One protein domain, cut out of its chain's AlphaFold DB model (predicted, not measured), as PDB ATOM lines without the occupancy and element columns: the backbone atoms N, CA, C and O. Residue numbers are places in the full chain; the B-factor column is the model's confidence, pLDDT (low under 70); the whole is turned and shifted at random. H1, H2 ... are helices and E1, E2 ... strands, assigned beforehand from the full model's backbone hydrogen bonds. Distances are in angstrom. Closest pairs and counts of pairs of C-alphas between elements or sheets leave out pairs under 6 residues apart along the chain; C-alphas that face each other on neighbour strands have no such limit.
ATOM      1  N   THR A  16      -7.063 -38.785 -29.081       46.62
ATOM      2  CA  THR A  16      -5.805 -39.535 -29.169       46.62
ATOM      3  C   THR A  16      -4.898 -38.878 -30.201       46.62
ATOM      4  O   THR A  16      -5.326 -38.364 -31.237       46.62
ATOM      5  N   GLN A  17      -3.642 -38.733 -29.809       56.88
ATOM      6  CA  GLN A  17      -2.674 -37.865 -30.445       56.88
ATOM      7  C   GLN A  17      -1.999 -38.586 -31.609       56.88
ATOM      8  O   GLN A  17      -1.169 -39.461 -31.397       56.88
ATOM      9  N   ARG A  18      -2.317 -38.163 -32.837       75.38
ATOM     10  CA  ARG A  18      -1.872 -38.828 -34.074       75.38
ATOM     11  C   ARG A  18      -0.354 -38.853 -34.294       75.38
ATOM     12  O   ARG A  18       0.122 -39.730 -35.010       75.38
ATOM     13  N   VAL A  19       0.389 -37.897 -33.720       81.44
ATOM     14  CA  VAL A  19       1.859 -37.791 -33.798       81.44
ATOM     15  C   VAL A  19       2.403 -37.117 -32.536       81.44
ATOM     16  O   VAL A  19       1.854 -36.112 -32.081       81.44
ATOM     17  N   GLU A  20       3.499 -37.641 -31.993       86.31
ATOM     18  CA  GLU A  20       4.222 -37.075 -30.850       86.31
ATOM     19  C   GLU A  20       5.727 -37.277 -31.022       86.31
ATOM     20  O   GLU A  20       6.187 -38.380 -31.308       86.31
ATOM     21  N   ILE A  21       6.503 -36.223 -30.793       87.38
ATOM     22  CA  ILE A  21       7.957 -36.320 -30.685       87.38
ATOM     23  C   ILE A  21       8.296 -37.015 -29.363       87.38
ATOM     24  O   ILE A  21       7.769 -36.673 -28.306       87.38
ATOM     25  N   THR A  22       9.174 -38.006 -29.414       87.56
ATOM     26  CA  THR A  22       9.629 -38.728 -28.224       87.56
ATOM     27  C   THR A  22      10.667 -37.917 -27.445       87.56
ATOM     28  O   THR A  22      11.202 -36.913 -27.914       87.56
ATOM     29  N   ASN A  23      11.030 -38.389 -26.254       88.75
ATOM     30  CA  ASN A  23      12.156 -37.809 -25.519       88.75
ATOM     31  C   ASN A  23      13.522 -38.121 -26.162       88.75
ATOM     32  O   ASN A  23      14.534 -37.556 -25.736       88.75
ATOM     33  N   TRP A  24      13.568 -38.961 -27.199       89.38
ATOM     34  CA  TRP A  24      14.771 -39.268 -27.961       89.38
ATOM     35  C   TRP A  24      14.985 -38.212 -29.048       89.38
ATOM     36  O   TRP A  24      14.451 -38.287 -30.151       89.38
ATOM     37  N   TYR A  25      15.755 -37.186 -28.700       89.44
ATOM     38  CA  TYR A  25      16.201 -36.137 -29.616       89.44
ATOM     39  C   TYR A  25      17.567 -35.627 -29.178       89.44
ATOM     40  O   TYR A  25      17.884 -35.687 -27.985       89.44
ATOM     41  N   GLY A  26      18.346 -35.119 -30.122       89.06
ATOM     42  CA  GLY A  26      19.727 -34.726 -29.910       89.06
ATOM     43  C   GLY A  26      20.164 -33.577 -30.813       89.06
ATOM     44  O   GLY A  26      19.617 -33.433 -31.907       89.06
ATOM     45  N   PRO A  27      21.149 -32.782 -30.369       90.56
ATOM     46  CA  PRO A  27      21.703 -32.748 -29.011       90.56
ATOM     47  C   PRO A  27      20.727 -32.066 -28.032       90.56
ATOM     48  O   PRO A  27      19.862 -31.287 -28.452       90.56
ATOM     49  N   LYS A  28      20.837 -32.358 -26.727       92.06
ATOM     50  CA  LYS A  28      20.055 -31.644 -25.693       92.06
ATOM     51  C   LYS A  28      20.704 -30.316 -25.350       92.06
ATOM     52  O   LYS A  28      20.037 -29.285 -25.288       92.06
ATOM     53  N   GLN A  29      22.009 -30.365 -25.126       91.19
ATOM     54  CA  GLN A  29      22.810 -29.218 -24.771       91.19
ATOM     55  C   GLN A  29      24.253 -29.469 -25.192       91.19
ATOM     56  O   GLN A  29      24.827 -30.506 -24.889       91.19
ATOM     57  N   LEU A  30      24.837 -28.485 -25.856       89.25
ATOM     58  CA  LEU A  30      26.247 -28.416 -26.196       89.25
ATOM     59  C   LEU A  30      26.770 -27.044 -25.794       89.25
ATOM     60  O   LEU A  30      26.043 -26.048 -25.831       89.25
ATOM     61  N   SER A  31      28.035 -26.979 -25.401       88.62
ATOM     62  CA  SER A  31      28.683 -25.711 -25.089       88.62
ATOM     63  C   SER A  31      30.165 -25.768 -25.389       88.62
ATOM     64  O   SER A  31      30.800 -26.798 -25.169       88.62
ATOM     65  N   GLY A  32      30.709 -24.633 -25.811       84.12
ATOM     66  CA  GLY A  32      32.138 -24.470 -26.015       84.12
ATOM     67  C   GLY A  32      32.931 -24.402 -24.717       84.12
ATOM     68  O   GLY A  32      32.383 -24.323 -23.613       84.12
ATOM     69  N   LEU A  33      34.251 -24.364 -24.871       82.38
ATOM     70  CA  LEU A  33      35.147 -24.068 -23.763       82.38
ATOM     71  C   LEU A  33      34.941 -22.621 -23.286       82.38
ATOM     72  O   LEU A  33      34.856 -21.711 -24.117       82.38
ATOM     73  N   PRO A  34      34.877 -22.385 -21.966       80.62
ATOM     74  CA  PRO A  34      34.854 -21.033 -21.434       80.62
ATOM     75  C   PRO A  34      36.110 -20.241 -21.759       80.62
ATOM     76  O   PRO A  34      37.227 -20.748 -21.647       80.62
ATOM     77  N   ARG A  35      35.917 -18.963 -22.099       73.56
ATOM     78  CA  ARG A  35      37.008 -18.018 -22.328       73.56
ATOM     79  C   ARG A  35      36.891 -16.793 -21.421       73.56
ATOM     80  O   ARG A  35      35.879 -16.091 -21.503       73.56
ATOM     81  N   PRO A  36      37.911 -16.512 -20.590       77.88
ATOM     82  CA  PRO A  36      37.984 -15.277 -19.827       77.88
ATOM     83  C   PRO A  36      38.542 -14.138 -20.690       77.88
ATOM     84  O   PRO A  36      39.568 -14.294 -21.353       77.88
ATOM     85  N   ILE A  37      37.899 -12.971 -20.651       69.00
ATOM     86  CA  ILE A  37      38.432 -11.714 -21.190       69.00
ATOM     87  C   ILE A  37      38.445 -10.658 -20.092       69.00
ATOM     88  O   ILE A  37      37.481 -10.487 -19.346       69.00
ATOM     89  N   VAL A  69      37.138  -9.512 -14.922       78.56
ATOM     90  CA  VAL A  69      37.228 -10.693 -15.788       78.56
ATOM     91  C   VAL A  69      35.813 -11.140 -16.137       78.56
ATOM     92  O   VAL A  69      35.032 -11.479 -15.251       78.56
ATOM     93  N   GLN A  70      35.475 -11.136 -17.425       74.50
ATOM     94  CA  GLN A  70      34.233 -11.707 -17.934       74.50
ATOM     95  C   GLN A  70      34.527 -13.053 -18.596       74.50
ATOM     96  O   GLN A  70      35.316 -13.119 -19.534       74.50
ATOM     97  N   GLU A  71      33.860 -14.112 -18.144       80.06
ATOM     98  CA  GLU A  71      33.901 -15.432 -18.778       80.06
ATOM     99  C   GLU A  71      32.654 -15.631 -19.649       80.06
ATOM    100  O   GLU A  71      31.541 -15.309 -19.233       80.06
ATOM    101  N   SER A  72      32.826 -16.139 -20.869       78.31
ATOM    102  CA  SER A  72      31.713 -16.472 -21.766       78.31
ATOM    103  C   SER A  72      32.071 -17.652 -22.669       78.31
ATOM    104  O   SER A  72      33.248 -17.961 -22.874       78.31
ATOM    105  N   ARG A  73      31.046 -18.338 -23.178       85.12
ATOM    106  CA  ARG A  73      31.140 -19.481 -24.097       85.12
ATOM    107  C   ARG A  73      29.910 -19.519 -24.993       85.12
ATOM    108  O   ARG A  73      28.852 -19.032 -24.598       85.12
ATOM    109  N   TRP A  74      30.035 -20.135 -26.162       85.38
ATOM    110  CA  TRP A  74      28.861 -20.432 -26.977       85.38
ATOM    111  C   TRP A  74      28.070 -21.600 -26.373       85.38
ATOM    112  O   TRP A  74      28.640 -22.474 -25.710       85.38
ATOM    113  N   THR A  75      26.760 -21.626 -26.607       87.25
ATOM    114  CA  THR A  75      25.870 -22.724 -26.210       87.25
ATOM    115  C   THR A  75      24.895 -23.068 -27.330       87.25
ATOM    116  O   THR A  75      24.426 -22.187 -28.042       87.25
ATOM    117  N   PHE A  76      24.576 -24.347 -27.490       88.31
ATOM    118  CA  PHE A  76      23.558 -24.845 -28.409       88.31
ATOM    119  C   PHE A  76      22.596 -25.741 -27.629       88.31
ATOM    120  O   PHE A  76      23.014 -26.744 -27.055       88.31
ATOM    121  N   SER A  77      21.319 -25.366 -27.542       88.19
ATOM    122  CA  SER A  77      20.349 -26.027 -26.654       88.19
ATOM    123  C   SER A  77      19.069 -26.423 -27.377       88.19
ATOM    124  O   SER A  77      18.490 -25.625 -28.110       88.19
ATOM    125  N   GLY A  78      18.620 -27.659 -27.160       87.06
ATOM    126  CA  GLY A  78      17.361 -28.195 -27.665       87.06
ATOM    127  C   GLY A  78      16.263 -28.094 -26.609       87.06
ATOM    128  O   GLY A  78      16.336 -28.732 -25.563       87.06
ATOM    129  N   ASN A  79      15.219 -27.321 -26.897       88.88
ATOM    130  CA  ASN A  79      14.074 -27.106 -26.015       88.88
ATOM    131  C   ASN A  79      12.811 -27.719 -26.621       88.88
ATOM    132  O   ASN A  79      12.545 -27.546 -27.809       88.88
ATOM    133  N   VAL A  80      12.001 -28.396 -25.811       90.12
ATOM    134  CA  VAL A  80      10.751 -29.025 -26.262       90.12
ATOM    135  C   VAL A  80       9.530 -28.204 -25.889       90.12
ATOM    136  O   VAL A  80       9.424 -27.690 -24.780       90.12
ATOM    137  N   PHE A  81       8.563 -28.153 -26.802       87.31
ATOM    138  CA  PHE A  81       7.285 -27.492 -26.589       87.31
ATOM    139  C   PHE A  81       6.136 -28.451 -26.870       87.31
ATOM    140  O   PHE A  81       6.142 -29.237 -27.828       87.31
ATOM    141  N   ARG A  82       5.133 -28.372 -25.997       87.44
ATOM    142  CA  ARG A  82       3.900 -29.143 -26.113       87.44
ATOM    143  C   ARG A  82       2.915 -28.433 -27.028       87.44
ATOM    144  O   ARG A  82       2.928 -27.209 -27.131       87.44
ATOM    145  N   GLY A  83       2.084 -29.213 -27.713       81.06
ATOM    146  CA  GLY A  83       1.035 -28.653 -28.563       81.06
ATOM    147  C   GLY A  83      -0.004 -27.884 -27.740       81.06
ATOM    148  O   GLY A  83      -0.373 -28.307 -26.653       81.06
ATOM    149  N   GLU A  84      -0.532 -26.782 -28.269       78.31
ATOM    150  CA  GLU A  84      -1.503 -25.924 -27.561       78.31
ATOM    151  C   GLU A  84      -2.738 -26.688 -27.048       78.31
ATOM    152  O   GLU A  84      -3.291 -26.381 -25.997       78.31
ATOM    153  N   LYS A  85      -3.153 -27.721 -27.786       81.56
ATOM    154  CA  LYS A  85      -4.350 -28.523 -27.497       81.56
ATOM    155  C   LYS A  85      -4.027 -29.904 -26.929       81.56
ATOM    156  O   LYS A  85      -4.924 -30.735 -26.819       81.56
ATOM    157  N   THR A  86      -2.755 -30.192 -26.646       78.56
ATOM    158  CA  THR A  86      -2.293 -31.559 -26.383       78.56
ATOM    159  C   THR A  86      -1.116 -31.608 -25.416       78.56
ATOM    160  O   THR A  86      -0.204 -30.794 -25.507       78.56
ATOM    161  N   SER A  87      -1.043 -32.628 -24.566       81.69
ATOM    162  CA  SER A  87       0.104 -32.801 -23.667       81.69
ATOM    163  C   SER A  87       1.376 -33.320 -24.351       81.69
ATOM    164  O   SER A  87       2.440 -33.235 -23.734       81.69
ATOM    165  N   ALA A  88       1.317 -33.824 -25.590       83.81
ATOM    166  CA  ALA A  88       2.522 -34.303 -26.260       83.81
ATOM    167  C   ALA A  88       3.446 -33.190 -26.735       83.81
ATOM    168  O   ALA A  88       3.029 -32.077 -27.077       83.81
ATOM    169  N   ILE A  89       4.712 -33.574 -26.858       84.62
ATOM    170  CA  ILE A  89       5.751 -32.788 -27.507       84.62
ATOM    171  C   ILE A  89       5.475 -32.765 -29.012       84.62
ATOM    172  O   ILE A  89       5.377 -33.803 -29.667       84.62
ATOM    173  N   THR A  90       5.353 -31.562 -29.567       88.38
ATOM    174  CA  THR A  90       5.082 -31.355 -31.002       88.38
ATOM    175  C   THR A  90       6.147 -30.508 -31.680       88.38
ATOM    176  O   THR A  90       6.194 -30.447 -32.903       88.38
ATOM    177  N   THR A  91       6.994 -29.836 -30.900       89.56
ATOM    178  CA  THR A  91       8.025 -28.937 -31.410       89.56
ATOM    179  C   THR A  91       9.304 -29.117 -30.606       89.56
ATOM    180  O   THR A  91       9.261 -29.137 -29.375       89.56
ATOM    181  N   ILE A  92      10.438 -29.190 -31.302       90.75
ATOM    182  CA  ILE A  92      11.765 -28.978 -30.724       90.75
ATOM    183  C   ILE A  92      12.318 -27.678 -31.315       90.75
ATOM    184  O   ILE A  92      12.229 -27.454 -32.522       90.75
ATOM    185  N   LYS A  93      12.864 -26.810 -30.464       89.25
ATOM    186  CA  LYS A  93      13.574 -25.592 -30.849       89.25
ATOM    187  C   LYS A  93      15.028 -25.733 -30.435       89.25
ATOM    188  O   LYS A  93      15.317 -25.771 -29.240       89.25
ATOM    189  N   TRP A  94      15.920 -25.751 -31.414       88.62
ATOM    190  CA  TRP A  94      17.344 -25.600 -31.160       88.62
ATOM    191  C   TRP A  94      17.739 -24.125 -31.204       88.62
ATOM    192  O   TRP A  94      17.321 -23.391 -32.101       88.62
ATOM    193  N   GLU A  95      18.509 -23.686 -30.213       86.00
ATOM    194  CA  GLU A  95      18.960 -22.304 -30.068       86.00
ATOM    195  C   GLU A  95      20.474 -22.252 -29.862       86.00
ATOM    196  O   GLU A  95      20.983 -22.808 -28.889       86.00
ATOM    197  N   LEU A  96      21.163 -21.574 -30.785       85.12
ATOM    198  CA  LEU A  96      22.578 -21.228 -30.690       85.12
ATOM    199  C   LEU A  96      22.713 -19.834 -30.073       85.12
ATOM    200  O   LEU A  96      22.205 -18.855 -30.621       85.12
ATOM    201  N   THR A  97      23.431 -19.743 -28.961       83.12
ATOM    202  CA  THR A  97      23.903 -18.485 -28.385       83.12
ATOM    203  C   THR A  97      25.407 -18.411 -28.589       83.12
ATOM    204  O   THR A  97      26.152 -19.205 -28.022       83.12
ATOM    205  N   GLU A  98      25.857 -17.476 -29.419       79.25
ATOM    206  CA  GLU A  98      27.283 -17.285 -29.695       79.25
ATOM    207  C   GLU A  98      28.012 -16.575 -28.553       79.25
ATOM    208  O   GLU A  98      27.423 -15.793 -27.802       79.25
ATOM    209  N   ASN A  99      29.324 -16.798 -28.478       76.69
ATOM    210  CA  ASN A  99      30.183 -16.077 -27.555       76.69
ATOM    211  C   ASN A  99      30.376 -14.620 -28.014       76.69
ATOM    212  O   ASN A  99      31.120 -14.356 -28.953       76.69
ATOM    213  N   ASP A 100      29.768 -13.663 -27.308       69.25
ATOM    214  CA  ASP A 100      29.928 -12.220 -27.575       69.25
ATOM    215  C   ASP A 100      31.364 -11.702 -27.395       69.25
ATOM    216  O   ASP A 100      31.670 -10.565 -27.753       69.25
ATOM    217  N   LEU A 101      32.236 -12.504 -26.782       67.19
ATOM    218  CA  LEU A 101      33.616 -12.143 -26.489       67.19
ATOM    219  C   LEU A 101      34.585 -12.469 -27.638       67.19
ATOM    220  O   LEU A 101      35.728 -12.019 -27.601       67.19
ATOM    221  N   GLU A 102      34.160 -13.228 -28.651       64.44
ATOM    222  CA  GLU A 102      35.023 -13.690 -29.745       64.44
ATOM    223  C   GLU A 102      34.674 -13.010 -31.076       64.44
ATOM    224  O   GLU A 102      33.509 -12.855 -31.432       64.44
ATOM    225  N   ALA A 103      35.701 -12.619 -31.841       63.75
ATOM    226  CA  ALA A 103      35.526 -12.051 -33.183       63.75
ATOM    227  C   ALA A 103      35.199 -13.114 -34.249       63.75
ATOM    228  O   ALA A 103      34.706 -12.777 -35.324       63.75
ATOM    229  N   GLN A 104      35.504 -14.385 -33.971       62.47
ATOM    230  CA  GLN A 104      35.255 -15.516 -34.860       62.47
ATOM    231  C   GLN A 104      34.607 -16.662 -34.076       62.47
ATOM    232  O   GLN A 104      35.020 -16.905 -32.941       62.47
ATOM    233  N   PRO A 105      33.637 -17.388 -34.662       67.69
ATOM    234  CA  PRO A 105      33.056 -18.568 -34.035       67.69
ATOM    235  C   PRO A 105      34.116 -19.641 -33.765       67.69
ATOM    236  O   PRO A 105      34.939 -19.948 -34.625       67.69
ATOM    237  N   THR A 106      34.066 -20.245 -32.580       74.19
ATOM    238  CA  THR A 106      34.937 -21.362 -32.168       74.19
ATOM    239  C   THR A 106      34.268 -22.735 -32.299       74.19
ATOM    240  O   THR A 106      34.783 -23.727 -31.789       74.19
ATOM    241  N   HIS A 107      33.120 -22.797 -32.972       75.44
ATOM    242  CA  HIS A 107      32.363 -24.013 -33.271       75.44
ATOM    243  C   HIS A 107      32.213 -24.208 -34.785       75.44
ATOM    244  O   HIS A 107      32.402 -23.263 -35.555       75.44
ATOM    245  N   SER A 108      31.829 -25.418 -35.208       73.25
ATOM    246  CA  SER A 108      31.427 -25.698 -36.592       73.25
ATOM    247  C   SER A 108      30.271 -24.800 -37.035       73.25
ATOM    248  O   SER A 108      29.407 -24.428 -36.239       73.25
ATOM    249  N   ASN A 109      30.216 -24.461 -38.321       72.00
ATOM    250  CA  ASN A 109      29.033 -23.837 -38.923       72.00
ATOM    251  C   ASN A 109      27.920 -24.858 -39.234       72.00
ATOM    252  O   ASN A 109      26.842 -24.455 -39.682       72.00
ATOM    253  N   VAL A 110      28.186 -26.147 -39.009       77.50
ATOM    254  CA  VAL A 110      27.250 -27.259 -39.152       77.50
ATOM    255  C   VAL A 110      26.892 -27.775 -37.763       77.50
ATOM    256  O   VAL A 110      27.768 -28.012 -36.938       77.50
ATOM    257  N   PHE A 111      25.592 -27.934 -37.511       80.88
ATOM    258  CA  PHE A 111      25.093 -28.601 -36.313       80.88
ATOM    259  C   PHE A 111      24.236 -29.799 -36.710       80.88
ATOM    260  O   PHE A 111      23.204 -29.651 -37.371       80.88
ATOM    261  N   HIS A 112      24.653 -30.979 -36.269       84.31
ATOM    262  CA  HIS A 112      23.954 -32.244 -36.447       84.31
ATOM    263  C   HIS A 112      22.832 -32.355 -35.427       84.31
ATOM    264  O   HIS A 112      23.062 -32.245 -34.219       84.31
ATOM    265  N   THR A 113      21.605 -32.541 -35.910       87.88
ATOM    266  CA  THR A 113      20.417 -32.668 -35.063       87.88
ATOM    267  C   THR A 113      19.543 -33.819 -35.535       87.88
ATOM    268  O   THR A 113      19.427 -34.089 -36.731       87.88
ATOM    269  N   THR A 114      18.892 -34.490 -34.590       88.75
ATOM    270  CA  THR A 114      17.968 -35.583 -34.901       88.75
ATOM    271  C   THR A 114      16.906 -35.734 -33.817       88.75
ATOM    272  O   THR A 114      17.076 -35.299 -32.672       88.75
ATOM    273  N   PHE A 115      15.786 -36.353 -34.170       89.88
ATOM    274  CA  PHE A 115      14.684 -36.630 -33.260       89.88
ATOM    275  C   PHE A 115      13.889 -37.844 -33.731       89.88
ATOM    276  O   PHE A 115      13.714 -38.059 -34.927       89.88
ATOM    277  N   ALA A 116      13.357 -38.603 -32.777       87.94
ATOM    278  CA  ALA A 116      12.406 -39.672 -33.036       87.94
ATOM    279  C   ALA A 116      10.991 -39.233 -32.647       87.94
ATOM    280  O   ALA A 116      10.786 -38.515 -31.663       87.94
ATOM    281  N   PHE A 117       9.997 -39.703 -33.392       86.88
ATOM    282  CA  PHE A 117       8.581 -39.450 -33.143       86.88
ATOM    283  C   PHE A 117       7.789 -40.758 -33.235       86.88
ATOM    284  O   PHE A 117       8.170 -41.688 -33.938       86.88
ATOM    285  N   LYS A 118       6.654 -40.817 -32.544       82.75
ATOM    286  CA  LYS A 118       5.647 -41.871 -32.690       82.75
ATOM    287  C   LYS A 118       4.440 -41.326 -33.445       82.75
ATOM    288  O   LYS A 118       4.126 -40.140 -33.344       82.75
ATOM    289  N   HIS A 119       3.767 -42.192 -34.188       82.69
ATOM    290  CA  HIS A 119       2.598 -41.852 -34.993       82.69
ATOM    291  C   HIS A 119       1.635 -43.045 -35.077       82.69
ATOM    292  O   HIS A 119       2.010 -44.172 -34.759       82.69
ATOM    293  N   GLU A 120       0.406 -42.802 -35.531       77.56
ATOM    294  CA  GLU A 120      -0.653 -43.824 -35.654       77.56
ATOM    295  C   GLU A 120      -0.837 -44.340 -37.099       77.56
ATOM    296  O   GLU A 120      -1.894 -44.841 -37.470       77.56
ATOM    297  N   GLY A 121       0.185 -44.191 -37.946       73.69
ATOM    298  CA  GLY A 121       0.157 -44.601 -39.362       73.69
ATOM    299  C   GLY A 121      -0.509 -43.611 -40.328       73.69
ATOM    300  O   GLY A 121      -0.373 -43.751 -41.541       73.69
ATOM    301  N   GLU A 122      -1.170 -42.578 -39.813       77.31
ATOM    302  CA  GLU A 122      -1.774 -41.516 -40.623       77.31
ATOM    303  C   GLU A 122      -0.710 -40.539 -41.166       77.31
ATOM    304  O   GLU A 122       0.247 -40.222 -40.450       77.31
ATOM    305  N   PRO A 123      -0.870 -40.012 -42.396       83.19
ATOM    306  CA  PRO A 123       0.026 -38.991 -42.926       83.19
ATOM    307  C   PRO A 123      -0.000 -37.697 -42.106       83.19
ATOM    308  O   PRO A 123      -1.052 -37.264 -41.628       83.19
ATOM    309  N   PHE A 171       4.864 -53.288 -38.603       61.09
ATOM    310  CA  PHE A 171       6.288 -53.251 -38.260       61.09
ATOM    311  C   PHE A 171       6.598 -54.188 -37.083       61.09
ATOM    312  O   PHE A 171       5.774 -54.354 -36.180       61.09
ATOM    313  N   VAL A 172       7.776 -54.822 -37.114       59.09
ATOM    314  CA  VAL A 172       8.142 -55.943 -36.223       59.09
ATOM    315  C   VAL A 172       9.144 -55.533 -35.131       59.09
ATOM    316  O   VAL A 172       9.213 -56.207 -34.107       59.09
ATOM    317  N   LYS A 173       9.901 -54.435 -35.300       61.50
ATOM    318  CA  LYS A 173      10.983 -54.034 -34.382       61.50
ATOM    319  C   LYS A 173      10.697 -52.704 -33.654       61.50
ATOM    320  O   LYS A 173      10.156 -51.787 -34.264       61.50
ATOM    321  N   PRO A 174      11.041 -52.584 -32.356       65.06
ATOM    322  CA  PRO A 174      10.907 -51.337 -31.595       65.06
ATOM    323  C   PRO A 174      12.116 -50.397 -31.791       65.06
ATOM    324  O   PRO A 174      13.259 -50.830 -31.659       65.06
ATOM    325  N   LEU A 175      11.879 -49.097 -32.034       70.88
ATOM    326  CA  LEU A 175      12.964 -48.109 -32.224       70.88
ATOM    327  C   LEU A 175      13.566 -47.595 -30.920       70.88
ATOM    328  O   LEU A 175      14.655 -47.037 -30.940       70.88
ATOM    329  N   ASP A 176      12.884 -47.736 -29.785       75.50
ATOM    330  CA  ASP A 176      13.340 -47.112 -28.533       75.50
ATOM    331  C   ASP A 176      14.781 -47.500 -28.163       75.50
ATOM    332  O   ASP A 176      15.501 -46.717 -27.545       75.50
ATOM    333  N   GLU A 177      15.230 -48.689 -28.572       77.00
ATOM    334  CA  GLU A 177      16.615 -49.134 -28.406       77.00
ATOM    335  C   GLU A 177      17.594 -48.386 -29.317       77.00
ATOM    336  O   GLU A 177      18.644 -47.947 -28.848       77.00
ATOM    337  N   LEU A 178      17.236 -48.174 -30.585       75.12
ATOM    338  CA  LEU A 178      18.041 -47.419 -31.551       75.12
ATOM    339  C   LEU A 178      18.052 -45.919 -31.224       75.12
ATOM    340  O   LEU A 178      19.080 -45.252 -31.325       75.12
ATOM    341  N   ALA A 179      16.913 -45.393 -30.774       82.31
ATOM    342  CA  ALA A 179      16.722 -43.981 -30.481       82.31
ATOM    343  C   ALA A 179      17.437 -43.535 -29.189       82.31
ATOM    344  O   ALA A 179      17.766 -42.357 -29.027       82.31
ATOM    345  N   ARG A 180      17.738 -44.477 -28.280       84.62
ATOM    346  CA  ARG A 180      18.406 -44.211 -26.994       84.62
ATOM    347  C   ARG A 180      19.760 -43.515 -27.151       84.62
ATOM    348  O   ARG A 180      20.128 -42.706 -26.305       84.62
ATOM    349  N   GLY A 181      20.480 -43.813 -28.233       86.50
ATOM    350  CA  GLY A 181      21.807 -43.262 -28.514       86.50
ATOM    351  C   GLY A 181      21.811 -41.920 -29.246       86.50
ATOM    352  O   GLY A 181      22.879 -41.335 -29.392       86.50
ATOM    353  N   LEU A 182      20.658 -41.413 -29.699       87.44
ATOM    354  CA  LEU A 182      20.605 -40.261 -30.609       87.44
ATOM    355  C   LEU A 182      21.204 -38.987 -30.015       87.44
ATOM    356  O   LEU A 182      21.946 -38.290 -30.696       87.44
ATOM    357  N   ALA A 183      20.899 -38.689 -28.750       88.81
ATOM    358  CA  ALA A 183      21.441 -37.505 -28.084       88.81
ATOM    359  C   ALA A 183      22.972 -37.539 -28.068       88.81
ATOM    360  O   ALA A 183      23.612 -36.624 -28.575       88.81
ATOM    361  N   PHE A 184      23.532 -38.647 -27.584       90.31
ATOM    362  CA  PHE A 184      24.974 -38.848 -27.505       90.31
ATOM    363  C   PHE A 184      25.645 -38.875 -28.885       90.31
ATOM    364  O   PHE A 184      26.701 -38.280 -29.063       90.31
ATOM    365  N   ALA A 185      25.031 -39.529 -29.876       89.56
ATOM    366  CA  ALA A 185      25.565 -39.595 -31.233       89.56
ATOM    367  C   ALA A 185      25.672 -38.202 -31.870       89.56
ATOM    368  O   ALA A 185      26.715 -37.873 -32.424       89.56
ATOM    369  N   MET A 186      24.634 -37.369 -31.732       89.19
ATOM    370  CA  MET A 186      24.674 -35.987 -32.220       89.19
ATOM    371  C   MET A 186      25.667 -35.134 -31.437       89.19
ATOM    372  O   MET A 186      26.359 -34.313 -32.026       89.19
ATOM    373  N   GLU A 187      25.751 -35.294 -30.116       89.38
ATOM    374  CA  GLU A 187      26.723 -34.553 -29.308       89.38
ATOM    375  C   GLU A 187      28.158 -34.874 -29.725       89.38
ATOM    376  O   GLU A 187      28.953 -33.957 -29.910       89.38
ATOM    377  N   ARG A 188      28.466 -36.156 -29.943       88.62
ATOM    378  CA  ARG A 188      29.777 -36.597 -30.423       88.62
ATOM    379  C   ARG A 188      30.102 -36.023 -31.803       88.62
ATOM    380  O   ARG A 188      31.155 -35.416 -31.948       88.62
ATOM    381  N   GLU A 189      29.192 -36.146 -32.768       86.38
ATOM    382  CA  GLU A 189      29.407 -35.641 -34.134       86.38
ATOM    383  C   GLU A 189      29.690 -34.128 -34.139       86.38
ATOM    384  O   GLU A 189      30.640 -33.652 -34.752       86.38
ATOM    385  N   ASN A 190      28.917 -33.368 -33.359       84.38
ATOM    386  CA  ASN A 190      29.094 -31.921 -33.235       84.38
ATOM    387  C   ASN A 190      30.399 -31.504 -32.533       84.38
ATOM    388  O   ASN A 190      30.841 -30.369 -32.706       84.38
ATOM    389  N   LEU A 191      30.986 -32.367 -31.696       81.62
ATOM    390  CA  LEU A 191      32.247 -32.093 -30.999       81.62
ATOM    391  C   LEU A 191      33.475 -32.492 -31.823       81.62
ATOM    392  O   LEU A 191      34.531 -31.888 -31.650       81.62
ATOM    393  N   GLU A 192      33.355 -33.502 -32.682       76.31
ATOM    394  CA  GLU A 192      34.452 -33.986 -33.527       76.31
ATOM    395  C   GLU A 192      34.696 -33.067 -34.737       76.31
ATOM    396  O   GLU A 192      35.840 -32.901 -35.165       76.31
ATOM    397  N   GLU A 193      33.664 -32.375 -35.229       64.44
ATOM    398  CA  GLU A 193      33.780 -31.354 -36.277       64.44
ATOM    399  C   GLU A 193      34.299 -30.000 -35.743       64.44
ATOM    400  O   GLU A 193      33.654 -28.959 -35.862       64.44
ATOM    401  N   VAL A 194      35.491 -29.954 -35.143       60.25
ATOM    402  CA  VAL A 194      36.124 -28.660 -34.824       60.25
ATOM    403  C   VAL A 194      36.698 -28.043 -36.109       60.25
ATOM    404  O   VAL A 194      37.456 -28.714 -36.815       60.25
ATOM    405  N   PRO A 195      36.417 -26.761 -36.424       55.91
ATOM    406  CA  PRO A 195      37.020 -26.094 -37.572       55.91
ATOM    407  C   PRO A 195      38.549 -26.118 -37.491       55.91
ATOM    408  O   PRO A 195      39.138 -25.674 -36.502       55.91
ATOM    409  N   ILE A 196      39.206 -26.582 -38.555       53.56
ATOM    410  CA  ILE A 196      40.656 -26.437 -38.703       53.56
ATOM    411  C   ILE A 196      40.945 -24.943 -38.883       53.56
ATOM    412  O   ILE A 196      40.752 -24.382 -39.962       53.56
ATOM    413  N   VAL A 197      41.394 -24.282 -37.815       50.88
ATOM    414  CA  VAL A 197      41.894 -22.905 -37.886       50.88
ATOM    415  C   VAL A 197      43.206 -22.938 -38.660       50.88
ATOM    416  O   VAL A 197      44.234 -23.358 -38.133       50.88
ATOM    417  N   ILE A 198      43.178 -22.510 -39.923       52.75
ATOM    418  CA  ILE A 198      44.406 -22.240 -40.671       52.75
ATOM    419  C   ILE A 198      44.991 -20.957 -40.066       52.75
ATOM    420  O   ILE A 198      44.341 -19.914 -40.172       52.75
ATOM    421  N   LEU A 271      21.939 -26.308 -41.599       32.25
ATOM    422  CA  LEU A 271      21.218 -27.219 -40.712       32.25
ATOM    423  C   LEU A 271      20.958 -28.514 -41.473       32.25
ATOM    424  O   LEU A 271      20.188 -28.515 -42.436       32.25
ATOM    425  N   ARG A 272      21.575 -29.610 -41.028       31.12
ATOM    426  CA  ARG A 272      21.245 -30.953 -41.511       31.12
ATOM    427  C   ARG A 272      20.245 -31.614 -40.571       31.12
ATOM    428  O   ARG A 272      20.351 -31.532 -39.348       31.12
ATOM    429  N   VAL A 273      19.222 -32.201 -41.185       40.09
ATOM    430  CA  VAL A 273      18.080 -32.845 -40.532       40.09
ATOM    431  C   VAL A 273      18.111 -34.311 -40.936       40.09
ATOM    432  O   VAL A 273      17.649 -34.648 -42.025       40.09
ATOM    433  N   ASP A 274      18.633 -35.171 -40.067       37.19
ATOM    434  CA  ASP A 274      18.622 -36.613 -40.306       37.19
ATOM    435  C   ASP A 274      17.399 -37.252 -39.648       37.19
ATOM    436  O   ASP A 274      17.171 -37.172 -38.434       37.19
ATOM    437  N   LEU A 275      16.574 -37.854 -40.504       34.34
ATOM    438  CA  LEU A 275      15.247 -38.373 -40.202       34.34
ATOM    439  C   LEU A 275      15.353 -39.883 -39.942       34.34
ATOM    440  O   LEU A 275      15.453 -40.671 -40.879       34.34
ATOM    441  N   ILE A 276      15.326 -40.294 -38.672       33.47
ATOM    442  CA  ILE A 276      15.243 -41.710 -38.284       33.47
ATOM    443  C   ILE A 276      13.790 -42.017 -37.910       33.47
ATOM    444  O   ILE A 276      13.227 -41.418 -36.993       33.47
ATOM    445  N   VAL A 277      13.175 -42.942 -38.650       29.14
ATOM    446  CA  VAL A 277      11.762 -43.327 -38.523       29.14
ATOM    447  C   VAL A 277      11.662 -44.783 -38.085       29.14
ATOM    448  O   VAL A 277      11.984 -45.659 -38.876       29.14
ATOM    449  N   GLU A 278      11.164 -45.039 -36.872       36.25
ATOM    450  CA  GLU A 278      10.478 -46.279 -36.457       36.25
ATOM    451  C   GLU A 278       9.874 -46.097 -35.037       36.25
ATOM    452  O   GLU A 278      10.223 -45.168 -34.310       36.25
ATOM    453  N   TRP A 279       8.903 -46.924 -34.645       49.72
ATOM    454  CA  TRP A 279       7.869 -46.588 -33.644       49.72
ATOM    455  C   TRP A 279       7.955 -47.367 -32.301       49.72
ATOM    456  O   TRP A 279       8.692 -48.345 -32.180       49.72
ATOM    457  N   SER A 280       7.182 -46.919 -31.291       25.67
ATOM    458  CA  SER A 280       7.053 -47.466 -29.923       25.67
ATOM    459  C   SER A 280       5.583 -47.748 -29.552       25.67
ATOM    460  O   SER A 280       4.716 -46.883 -29.724       25.67
ATOM    461  N   ARG A 281       5.297 -48.959 -29.046       29.72
ATOM    462  CA  ARG A 281       3.946 -49.472 -28.743       29.72
ATOM    463  C   ARG A 281       3.539 -49.157 -27.288       29.72
ATOM    464  O   ARG A 281       4.333 -49.351 -26.371       29.72
ATOM    465  N   ARG A 282       2.286 -48.733 -27.080       30.31
ATOM    466  CA  ARG A 282       1.505 -49.067 -25.875       30.31
ATOM    467  C   ARG A 282       0.465 -50.104 -26.260       30.31
ATOM    468  O   ARG A 282      -0.042 -49.991 -27.398       30.31
TER     469      ARG A 282
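Overview. This is residues 16 to 37, 69 to 123, 171 to 198 and 271 to 282 of the 282 residues of an uncharacterized protein of Monosporascus ibericus (UniProt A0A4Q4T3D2). Two three-stranded sheets, partly face to face, make an elongated sandwich; E1, E7 and E8 form one sheet and E2, E5 and E6 the other. Helix H2 packs on E1 and E7, and the short pair E3 and E4 lies at one end of the long axis. The printed part has 117 residues, in the order E1 E2 E3 E4 E5 E6 E7 H1 H2 E8. The sheet E1 E7 E8 is mixed, E2 E5 E6 and E3 E4 are antiparallel, and the class is mixed, helices and strands. The whole is loose, with a radius of gyration of the C-alphas of 17.2 A and spans of 53 by 30 by 20 A.

Arrangement. Start at E1, residues 19 to 26, antiparallel to E7, residues 110 to 119; look at N 22 and O 116, 2.8 A apart. E7 is the inner strand, parallel to E8, residues 271 to 275, with no N and O within hydrogen-bond range between them. E1 bends by 71 degrees at residue 23 and runs on into E2, residues 29 to 31, at 31 degrees. There E2 is antiparallel to E5, residues 75 to 82, with N 30 and O 76 at 2.8 A. E5 and E6, residues 89 to 97, form a hairpin, with N 79 and O 93 at 2.8 A. The two sheets form a sandwich, face to face, with 35 pairs of C-alphas within 10 A and strands 3 degrees apart. The closest C-alphas of E1 and E6 are those of Ile 21 and Ile 89, at 5.2 A. E3, residues 35 to 37, is antiparallel to E4, residues 69 to 72, with N 37 and O 70 at 2.8 A. H1, residues 176 to 179, only grazes the sheet E1 E7 E8. H2, residues 182 to 192, is on that sheet in two layers, a helix on one face of a sheet, at a height of 6.6 A. Its closest C-alphas to E1 are Ala 183 and Gly 26, at 3.7 A. In H2 every O i to N i+4 pair is within hydrogen-bond range; H1 is too short for such a pair, and its one O i to N i+3 pair is not within range.

Along the chain. Find C-alpha 19 at (1.859, -37.791, -33.798), where E1 begins, 18.5 A long. E5 measures 22.9 A and E6 23.1 A. E7 runs 28.9 A from C-alpha 110 at (27.250, -27.259, -39.152). H2 runs 15.5 A to C-alpha 192 at (34.452, -33.986, -33.527).

Size, cuts and confidence. The C-alphas farthest apart, of Val 69 and Val 172, are 57.5 A apart. The cuts after residues 37, 123 and 198 leave C-alpha gaps of 5.6 A, 16.3 A and 23.7 A. Of the links printed whole, E6 to E7 is long, with 12 residues. Mean pLDDT of the printed part is 74.9; 31 residues are under 70, among them 271 to 282.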